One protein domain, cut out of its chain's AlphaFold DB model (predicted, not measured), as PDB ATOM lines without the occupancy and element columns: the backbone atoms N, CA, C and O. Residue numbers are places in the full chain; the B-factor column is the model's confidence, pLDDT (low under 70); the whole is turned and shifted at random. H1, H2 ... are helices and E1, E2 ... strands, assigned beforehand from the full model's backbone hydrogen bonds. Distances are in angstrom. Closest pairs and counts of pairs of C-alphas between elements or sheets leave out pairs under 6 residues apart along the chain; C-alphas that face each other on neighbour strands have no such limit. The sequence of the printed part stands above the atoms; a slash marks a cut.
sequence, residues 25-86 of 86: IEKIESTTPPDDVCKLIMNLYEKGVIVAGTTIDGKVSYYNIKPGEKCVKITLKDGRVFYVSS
ATOM      1  N   ILE A  25      17.534 -49.659 -91.483       96.94
ATOM      2  CA  ILE A  25      18.062 -48.367 -91.904       96.94
ATOM      3  C   ILE A  25      16.987 -47.634 -92.705       96.94
ATOM      4  O   ILE A  25      16.340 -48.202 -93.585       96.94
ATOM      5  N   GLU A  26      16.788 -46.368 -92.364       97.56
ATOM      6  CA  GLU A  26      15.946 -45.441 -93.109       97.56
ATOM      7  C   GLU A  26      16.779 -44.658 -94.125       97.56
ATOM      8  O   GLU A  26      16.391 -44.534 -95.284       97.56
ATOM      9  N   LYS A  27      17.945 -44.152 -93.705       97.31
ATOM     10  CA  LYS A  27      18.793 -43.297 -94.540       97.31
ATOM     11  C   LYS A  27      20.270 -43.465 -94.200       97.31
ATOM     12  O   LYS A  27      20.628 -43.593 -93.032       97.31
ATOM     13  N   ILE A  28      21.122 -43.403 -95.223       96.12
ATOM     14  CA  ILE A  28      22.580 -43.299 -95.088       96.12
ATOM     15  C   ILE A  28      23.037 -42.082 -95.883       96.12
ATOM     16  O   ILE A  28      22.667 -41.933 -97.047       96.12
ATOM     17  N   GLU A  29      23.833 -41.212 -95.274       96.44
ATOM     18  CA  GLU A  29      24.395 -40.046 -95.953       96.44
ATOM     19  C   GLU A  29      25.795 -39.697 -95.445       96.44
ATOM     20  O   GLU A  29      26.128 -39.928 -94.284       96.44
ATOM     21  N   SER A  30      26.624 -39.118 -96.314       96.00
ATOM     22  CA  SER A  30      27.883 -38.502 -95.891       96.00
ATOM     23  C   SER A  30      27.603 -37.093 -95.373       96.00
ATOM     24  O   SER A  30      26.950 -36.299 -96.049       96.00
ATOM     25  N   THR A  31      28.092 -36.773 -94.179       95.69
ATOM     26  CA  THR A  31      27.845 -35.483 -93.530       95.69
ATOM     27  C   THR A  31      29.044 -35.033 -92.704       95.69
ATOM     28  O   THR A  31      29.948 -35.818 -92.420       95.69
ATOM     29  N   THR A  32      29.052 -33.769 -92.301       94.44
ATOM     30  CA  THR A  32      30.007 -33.269 -91.310       94.44
ATOM     31  C   THR A  32      29.451 -33.564 -89.912       94.44
ATOM     32  O   THR A  32      28.257 -33.336 -89.684       94.44
ATOM     33  N   PRO A  33      30.255 -34.094 -88.972       93.19
ATOM     34  CA  PRO A  33      29.811 -34.259 -87.595       93.19
ATOM     35  C   PRO A  33      29.426 -32.899 -86.984       93.19
ATOM     36  O   PRO A  33      30.018 -31.886 -87.357       93.19
ATOM     37  N   PRO A  34      28.475 -32.851 -86.037       93.50
ATOM     38  CA  PRO A  34      28.097 -31.602 -85.381       93.50
ATOM     39  C   PRO A  34      29.285 -30.910 -84.697       93.50
ATOM     40  O   PRO A  34      30.079 -31.566 -84.018       93.50
ATOM     41  N   ASP A  35      29.363 -29.583 -84.823       93.75
ATOM     42  CA  ASP A  35      30.486 -28.778 -84.322       93.75
ATOM     43  C   ASP A  35      30.741 -28.959 -82.824       93.75
ATOM     44  O   ASP A  35      31.891 -29.025 -82.396       93.75
ATOM     45  N   ASP A  36      29.688 -29.081 -82.019       92.31
ATOM     46  CA  ASP A  36      29.826 -29.233 -80.568       92.31
ATOM     47  C   ASP A  36      30.465 -30.575 -80.187       92.31
ATOM     48  O   ASP A  36      31.287 -30.638 -79.272       92.31
ATOM     49  N   VAL A  37      30.166 -31.638 -80.941       92.94
ATOM     50  CA  VAL A  37      30.805 -32.949 -80.761       92.94
ATOM     51  C   VAL A  37      32.266 -32.883 -81.192       92.94
ATOM     52  O   VAL A  37      33.136 -33.386 -80.483       92.94
ATOM     53  N   CYS A  38      32.559 -32.209 -82.308       93.44
ATOM     54  CA  CYS A  38      33.930 -31.970 -82.750       93.44
ATOM     55  C   CYS A  38      34.742 -31.208 -81.693       93.44
ATOM     56  O   CYS A  38      35.836 -31.643 -81.339       93.44
ATOM     57  N   LYS A  39      34.202 -30.112 -81.144       94.69
ATOM     58  CA  LYS A  39      34.845 -29.326 -80.076       94.69
ATOM     59  C   LYS A  39      35.091 -30.160 -78.825       94.69
ATOM     60  O   LYS A  39      36.186 -30.110 -78.273       94.69
ATOM     61  N   LEU A  40      34.108 -30.953 -78.396       92.50
ATOM     62  CA  LEU A  40      34.268 -31.851 -77.252       92.50
ATOM     63  C   LEU A  40      35.418 -32.841 -77.472       92.50
ATOM     64  O   LEU A  40      36.257 -33.007 -76.590       92.50
ATOM     65  N   ILE A  41      35.468 -33.475 -78.645       93.25
ATOM     66  CA  ILE A  41      36.512 -34.444 -78.985       93.25
ATOM     67  C   ILE A  41      37.888 -33.775 -79.032       93.25
ATOM     68  O   ILE A  41      38.825 -34.305 -78.444       93.25
ATOM     69  N   MET A  42      38.010 -32.598 -79.654       94.31
ATOM     70  CA  MET A  42      39.270 -31.841 -79.670       94.31
ATOM     71  C   MET A  42      39.737 -31.495 -78.250       94.31
ATOM     72  O   MET A  42      40.873 -31.797 -77.895       94.31
ATOM     73  N   ASN A  43      38.842 -30.984 -77.401       95.44
ATOM     74  CA  ASN A  43      39.154 -30.656 -76.007       95.44
ATOM     75  C   ASN A  43      39.602 -31.879 -75.184       95.44
ATOM     76  O   ASN A  43      40.362 -31.741 -74.224       95.44
ATOM     77  N   LEU A  44      39.093 -33.074 -75.499       93.75
ATOM     78  CA  LEU A  44      39.502 -34.324 -74.857       93.75
ATOM     79  C   LEU A  44      40.851 -34.818 -75.394       93.75
ATOM     80  O   LEU A  44      41.696 -35.239 -74.602       93.75
ATOM     81  N   TYR A  45      41.094 -34.695 -76.700       92.31
ATOM     82  CA  TYR A  45      42.387 -35.021 -77.304       92.31
ATOM     83  C   TYR A  45      43.521 -34.153 -76.757       92.31
ATOM     84  O   TYR A  45      44.576 -34.689 -76.432       92.31
ATOM     85  N   GLU A  46      43.300 -32.851 -76.560       94.81
ATOM     86  CA  GLU A  46      44.277 -31.953 -75.919       94.81
ATOM     87  C   GLU A  46      44.646 -32.394 -74.492       94.81
ATOM     88  O   GLU A  46      45.733 -32.098 -74.000       94.81
ATOM     89  N   LYS A  47      43.762 -33.152 -73.834       95.81
ATOM     90  CA  LYS A  47      43.975 -33.740 -72.504       95.81
ATOM     91  C   LYS A  47      44.524 -35.170 -72.554       95.81
ATOM     92  O   LYS A  47      44.589 -35.831 -71.521       95.81
ATOM     93  N   GLY A  48      44.888 -35.666 -73.738       92.50
ATOM     94  CA  GLY A  48      45.406 -37.020 -73.946       92.50
ATOM     95  C   GLY A  48      44.343 -38.125 -73.910       92.50
ATOM     96  O   GLY A  48      44.693 -39.295 -73.760       92.50
ATOM     97  N   VAL A  49      43.053 -37.792 -74.030       92.06
ATOM     98  CA  VAL A  49      41.947 -38.763 -73.982       92.06
ATOM     99  C   VAL A  49      41.514 -39.151 -75.390       92.06
ATOM    100  O   VAL A  49      41.152 -38.286 -76.180       92.06
ATOM    101  N   ILE A  50      41.465 -40.453 -75.686       87.44
ATOM    102  CA  ILE A  50      40.953 -40.971 -76.961       87.44
ATOM    103  C   ILE A  50      39.465 -41.319 -76.842       87.44
ATOM    104  O   ILE A  50      39.076 -42.127 -75.999       87.44
ATOM    105  N   VAL A  51      38.632 -40.747 -77.718       89.25
ATOM    106  CA  VAL A  51      37.186 -41.010 -77.756       89.25
ATOM    107  C   VAL A  51      36.867 -42.057 -78.822       89.25
ATOM    108  O   VAL A  51      36.782 -41.752 -80.008       89.25
ATOM    109  N   ALA A  52      36.653 -43.303 -78.396       87.75
ATOM    110  CA  ALA A  52      36.229 -44.384 -79.293       87.75
ATOM    111  C   ALA A  52      34.748 -44.247 -79.704       87.75
ATOM    112  O   ALA A  52      34.361 -44.534 -80.838       87.75
ATOM    113  N   GLY A  53      33.916 -43.749 -78.788       89.88
ATOM    114  CA  GLY A  53      32.555 -43.349 -79.093       89.88
ATOM    115  C   GLY A  53      31.819 -42.745 -77.904       89.88
ATOM    116  O   GLY A  53      32.261 -42.843 -76.763       89.88
ATOM    117  N   THR A  54      30.694 -42.101 -78.187       90.69
ATOM    118  CA  THR A  54      29.802 -41.509 -77.187       90.69
ATOM    119  C   THR A  54      28.357 -41.562 -77.673       90.69
ATOM    120  O   THR A  54      28.111 -41.596 -78.879       90.69
ATOM    121  N   THR A  55      27.401 -41.565 -76.746       92.25
ATOM    122  CA  THR A  55      25.966 -41.553 -77.053       92.25
ATOM    123  C   THR A  55      25.285 -40.432 -76.282       92.25
ATOM    124  O   THR A  55      25.478 -40.306 -75.076       92.25
ATOM    125  N   ILE A  56      24.452 -39.658 -76.973       91.19
ATOM    126  CA  ILE A  56      23.636 -38.582 -76.413       91.19
ATOM    127  C   ILE A  56      22.182 -39.060 -76.342       91.19
ATOM    128  O   ILE A  56      21.643 -39.592 -77.320       91.19
ATOM    129  N   ASP A  57      21.575 -38.918 -75.162       88.75
ATOM    130  CA  ASP A  57      20.170 -39.240 -74.860       88.75
ATOM    131  C   ASP A  57      19.718 -40.656 -75.264       88.75
ATOM    132  O   ASP A  57      18.540 -40.914 -75.507       88.75
ATOM    133  N   GLY A  58      20.666 -41.589 -75.396       87.06
ATOM    134  CA  GLY A  58      20.417 -42.958 -75.861       87.06
ATOM    135  C   GLY A  58      19.998 -43.082 -77.334       87.06
ATOM    136  O   GLY A  58      19.702 -44.190 -77.779       87.06
ATOM    137  N   LYS A  59      19.963 -41.980 -78.097       93.50
ATOM    138  CA  LYS A  59      19.451 -41.951 -79.479       93.50
ATOM    139  C   LYS A  59      20.512 -41.652 -80.521       93.50
ATOM    140  O   LYS A  59      20.431 -42.195 -81.622       93.50
ATOM    141  N   VAL A  60      21.470 -40.786 -80.201       95.75
ATOM    142  CA  VAL A  60      22.482 -40.342 -81.160       95.75
ATOM    143  C   VAL A  60      23.842 -40.832 -80.712       95.75
ATOM    144  O   VAL A  60      24.338 -40.413 -79.672       95.75
ATOM    145  N   SER A  61      24.442 -41.717 -81.495       95.25
ATOM    146  CA  SER A  61      25.751 -42.289 -81.212       95.25
ATOM    147  C   SER A  61      26.800 -41.783 -82.191       95.25
ATOM    148  O   SER A  61      26.542 -41.633 -83.383       95.25
ATOM    149  N   TYR A  62      28.003 -41.555 -81.684       94.62
ATOM    150  CA  TYR A  62      29.162 -41.064 -82.415       94.62
ATOM    151  C   TYR A  62      30.300 -42.055 -82.222       94.62
ATOM    152  O   TYR A  62      30.640 -42.359 -81.082       94.62
ATOM    153  N   TYR A  63      30.894 -42.542 -83.309       93.50
ATOM    154  CA  TYR A  63      31.977 -43.522 -83.272       93.50
ATOM    155  C   TYR A  63      33.168 -43.061 -84.101       93.50
ATOM    156  O   TYR A  63      33.022 -42.706 -85.274       93.50
ATOM    157  N   ASN A  64      34.346 -43.094 -83.470       90.69
ATOM    158  CA  ASN A  64      35.643 -42.735 -84.051       90.69
ATOM    159  C   ASN A  64      35.670 -41.369 -84.760       90.69
ATOM    160  O   ASN A  64      36.419 -41.195 -85.718       90.69
ATOM    161  N   ILE A  65      34.842 -40.411 -84.327       93.75
ATOM    162  CA  ILE A  65      34.686 -39.124 -85.011       93.75
ATOM    163  C   ILE A  65      36.015 -38.371 -85.074       93.75
ATOM    164  O   ILE A  65      36.696 -38.176 -84.065       93.75
ATOM    165  N   LYS A  66      36.343 -37.911 -86.283       91.75
ATOM    166  CA  LYS A  66      37.511 -37.082 -86.582       91.75
ATOM    167  C   LYS A  66      37.050 -35.647 -86.864       91.75
ATOM    168  O   LYS A  66      36.395 -35.417 -87.883       91.75
ATOM    169  N   PRO A  67      37.331 -34.691 -85.963       91.62
ATOM    170  CA  PRO A  67      36.993 -33.287 -86.175       91.62
ATOM    171  C   PRO A  67      37.533 -32.767 -87.514       91.62
ATOM    172  O   PRO A  67      38.697 -32.980 -87.837       91.62
ATOM    173  N   GLY A  68      36.684 -32.093 -88.295       88.12
ATOM    174  CA  GLY A  68      37.046 -31.541 -89.609       88.12
ATOM    175  C   GLY A  68      36.937 -32.514 -90.790       88.12
ATOM    176  O   GLY A  68      37.013 -32.073 -91.936       88.12
ATOM    177  N   GLU A  69      36.692 -33.804 -90.551       93.56
ATOM    178  CA  GLU A  69      36.462 -34.792 -91.610       93.56
ATOM    179  C   GLU A  69      34.976 -35.130 -91.766       93.56
ATOM    180  O   GLU A  69      34.186 -35.067 -90.820       93.56
ATOM    181  N   LYS A  70      34.579 -35.537 -92.979       94.94
ATOM    182  CA  LYS A  70      33.244 -36.099 -93.197       94.94
ATOM    183  C   LYS A  70      33.124 -37.462 -92.516       94.94
ATOM    184  O   LYS A  70      34.061 -38.253 -92.474       94.94
ATOM    185  N   CYS A  71      31.924 -37.759 -92.047       95.06
ATOM    186  CA  CYS A  71      31.536 -39.041 -91.478       95.06
ATOM    187  C   CYS A  71      30.300 -39.588 -92.203       95.06
ATOM    188  O   CYS A  71      29.662 -38.899 -93.006       95.06
ATOM    189  N   VAL A  72      29.966 -40.842 -91.928       96.12
ATOM    190  CA  VAL A  72      28.729 -41.474 -92.383       96.12
ATOM    191  C   VAL A  72      27.677 -41.313 -91.296       96.12
ATOM    192  O   VAL A  72      27.893 -41.724 -90.159       96.12
ATOM    193  N   LYS A  73      26.531 -40.740 -91.652       96.62
ATOM    194  CA  LYS A  73      25.338 -40.684 -90.813       96.62
ATOM    195  C   LYS A  73      24.362 -41.769 -91.247       96.62
ATOM    196  O   LYS A  73      23.931 -41.791 -92.397       96.62
ATOM    197  N   ILE A  74      24.007 -42.643 -90.315       96.75
ATOM    198  CA  ILE A  74      23.044 -43.728 -90.492       96.75
ATOM    199  C   ILE A  74      21.841 -43.415 -89.609       96.75
ATOM    200  O   ILE A  74      21.949 -43.425 -88.384       96.75
ATOM    201  N   THR A  75      20.699 -43.142 -90.226       97.62
ATOM    202  CA  THR A  75      19.419 -42.961 -89.537       97.62
ATOM    203  C   THR A  75      18.652 -44.274 -89.595       97.62
ATOM    204  O   THR A  75      18.451 -44.830 -90.680       97.62
ATOM    205  N   LEU A  76      18.241 -44.788 -88.439       97.50
ATOM    206  CA  LEU A  76      17.401 -45.975 -88.332       97.50
ATOM    207  C   LEU A  76      15.924 -45.593 -88.287       97.50
ATOM    208  O   LEU A  76      15.562 -44.531 -87.790       97.50
ATOM    209  N   LYS A  77      15.067 -46.521 -88.718       97.44
ATOM    210  CA  LYS A  77      13.602 -46.368 -88.732       97.44
ATOM    211  C   LYS A  77      12.985 -46.132 -87.349       97.44
ATOM    212  O   LYS A  77      11.858 -45.662 -87.259       97.44
ATOM    213  N   ASP A  78      13.695 -46.481 -86.277       95.06
ATOM    214  CA  ASP A  78      13.272 -46.237 -84.892       95.06
ATOM    215  C   ASP A  78      13.736 -44.875 -84.339       95.06
ATOM    216  O   ASP A  78      13.557 -44.584 -83.156       95.06
ATOM    217  N   GLY A  79      14.334 -44.034 -85.187       94.56
ATOM    218  CA  GLY A  79      14.799 -42.693 -84.845       94.56
ATOM    219  C   GLY A  79      16.198 -42.635 -84.231       94.56
ATOM    220  O   GLY A  79      16.674 -41.537 -83.942       94.56
ATOM    221  N   ARG A  80      16.883 -43.772 -84.034       96.50
ATOM    222  CA  ARG A  80      18.301 -43.764 -83.640       96.50
ATOM    223  C   ARG A  80      19.183 -43.291 -84.791       96.50
ATOM    224  O   ARG A  80      18.923 -43.592 -85.955       96.50
ATOM    225  N   VAL A  81      20.257 -42.586 -84.457       96.69
ATOM    226  CA  VAL A  81      21.201 -42.025 -85.428       96.69
ATOM    227  C   VAL A  81      22.624 -42.395 -85.038       96.69
ATOM    228  O   VAL A  81      23.024 -42.226 -83.891       96.69
ATOM    229  N   PHE A  82      23.403 -42.859 -86.008       95.88
ATOM    230  CA  PHE A  82      24.808 -43.208 -85.838       95.88
ATOM    231  C   PHE A  82      25.655 -42.322 -86.739       95.88
ATOM    232  O   PHE A  82      25.436 -42.291 -87.944       95.88
ATOM    233  N   TYR A  83      26.633 -41.635 -86.167       95.94
ATOM    234  CA  TYR A  83      27.688 -40.938 -86.889       95.94
ATOM    235  C   TYR A  83      28.964 -41.769 -86.775       95.94
ATOM    236  O   TYR A  83      29.413 -42.072 -85.671       95.94
ATOM    237  N   VAL A  84      29.540 -42.160 -87.908       95.06
ATOM    238  CA  VAL A  84      30.684 -43.075 -87.960       95.06
ATOM    239  C   VAL A  84      31.725 -42.518 -88.916       95.06
ATOM    240  O   VAL A  84      31.469 -42.392 -90.113       95.06
ATOM    241  N   SER A  85      32.903 -42.186 -88.401       92.00
ATOM    242  CA  SER A  85      34.055 -41.868 -89.248       92.00
ATOM    243  C   SER A  85      34.784 -43.150 -89.649       92.00
ATOM    244  O   SER A  85      34.762 -44.152 -88.924       92.00
ATOM    245  N   SER A  86      35.387 -43.125 -90.841       68.62
ATOM    246  CA  SER A  86      36.176 -44.241 -91.367       68.62
ATOM    247  C   SER A  86      37.646 -44.163 -90.978       68.62
ATOM    248  O   SER A  86      38.156 -43.062 -90.658       68.62
TER     249      SER A  86
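AT A GLANCE: This is residues 25 to 86 of the 86 residues of an uncharacterized protein of Sulfurisphaera tokodaii (strain DSM 16993 / JCM 10545 / NBRC 100140 / 7) (UniProt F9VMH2). One twisted sheet of five short strands makes a slab, and a single helix, H1, lies past one end of its strands instead of covering a face. Residues 43 to 48, of which 43 to 45 belong to H1, stick out. The printed part has 62 residues, with E1, H1, E2, E3, E4 and E5 along the chain; the mixed sheet has the order E1, E4, E5, E3, E2. The class is mixed, helices and strands; the whole is compact, with a radius of gyration of the C-alphas of 11.6 A, yet elongated, spanning 37 by 22 by 17 A.

IN THESE COORDINATES: Find C-alpha 25 at (18.062, -48.367, -91.904); from there E1 runs 16.3 A to residue 31. H1, residues 35 to 45, begins at C-alpha 35 at (30.486, -28.778, -84.322) and is 15.2 A long. Next come E2, residues 53 to 56, and E3, residues 60 to 63. E4, residues 71 to 76, covers 16.1 A, and E5, residues 81 to 84, ends at C-alpha 84 at (30.684, -43.075, -87.960).

HOW THE PARTS SIT: Start at edge strand E1, antiparallel to E4: N 29 and O 73 are 2.9 A apart. E4 and E5 form a hairpin, with N 74 and O 82 at 2.8 A. E5 and E3 are parallel at 13 degrees, with N 83 and O 61 at 2.8 A. E3 and edge strand E2 form a hairpin, with N 54 and O 62 at 2.9 A. H1 is only just not on the sheet, with 4 pairs of C-alphas within 10 A; each of its O i to N i+4 pairs is within hydrogen-bond range.

THE WHOLE: Look to Glu 26 and Lys 47 for the C-alphas farthest apart, 36.7 A. The printed part has no cut, and no link is long. Confidence is under 70 at residue 86, the chain's last.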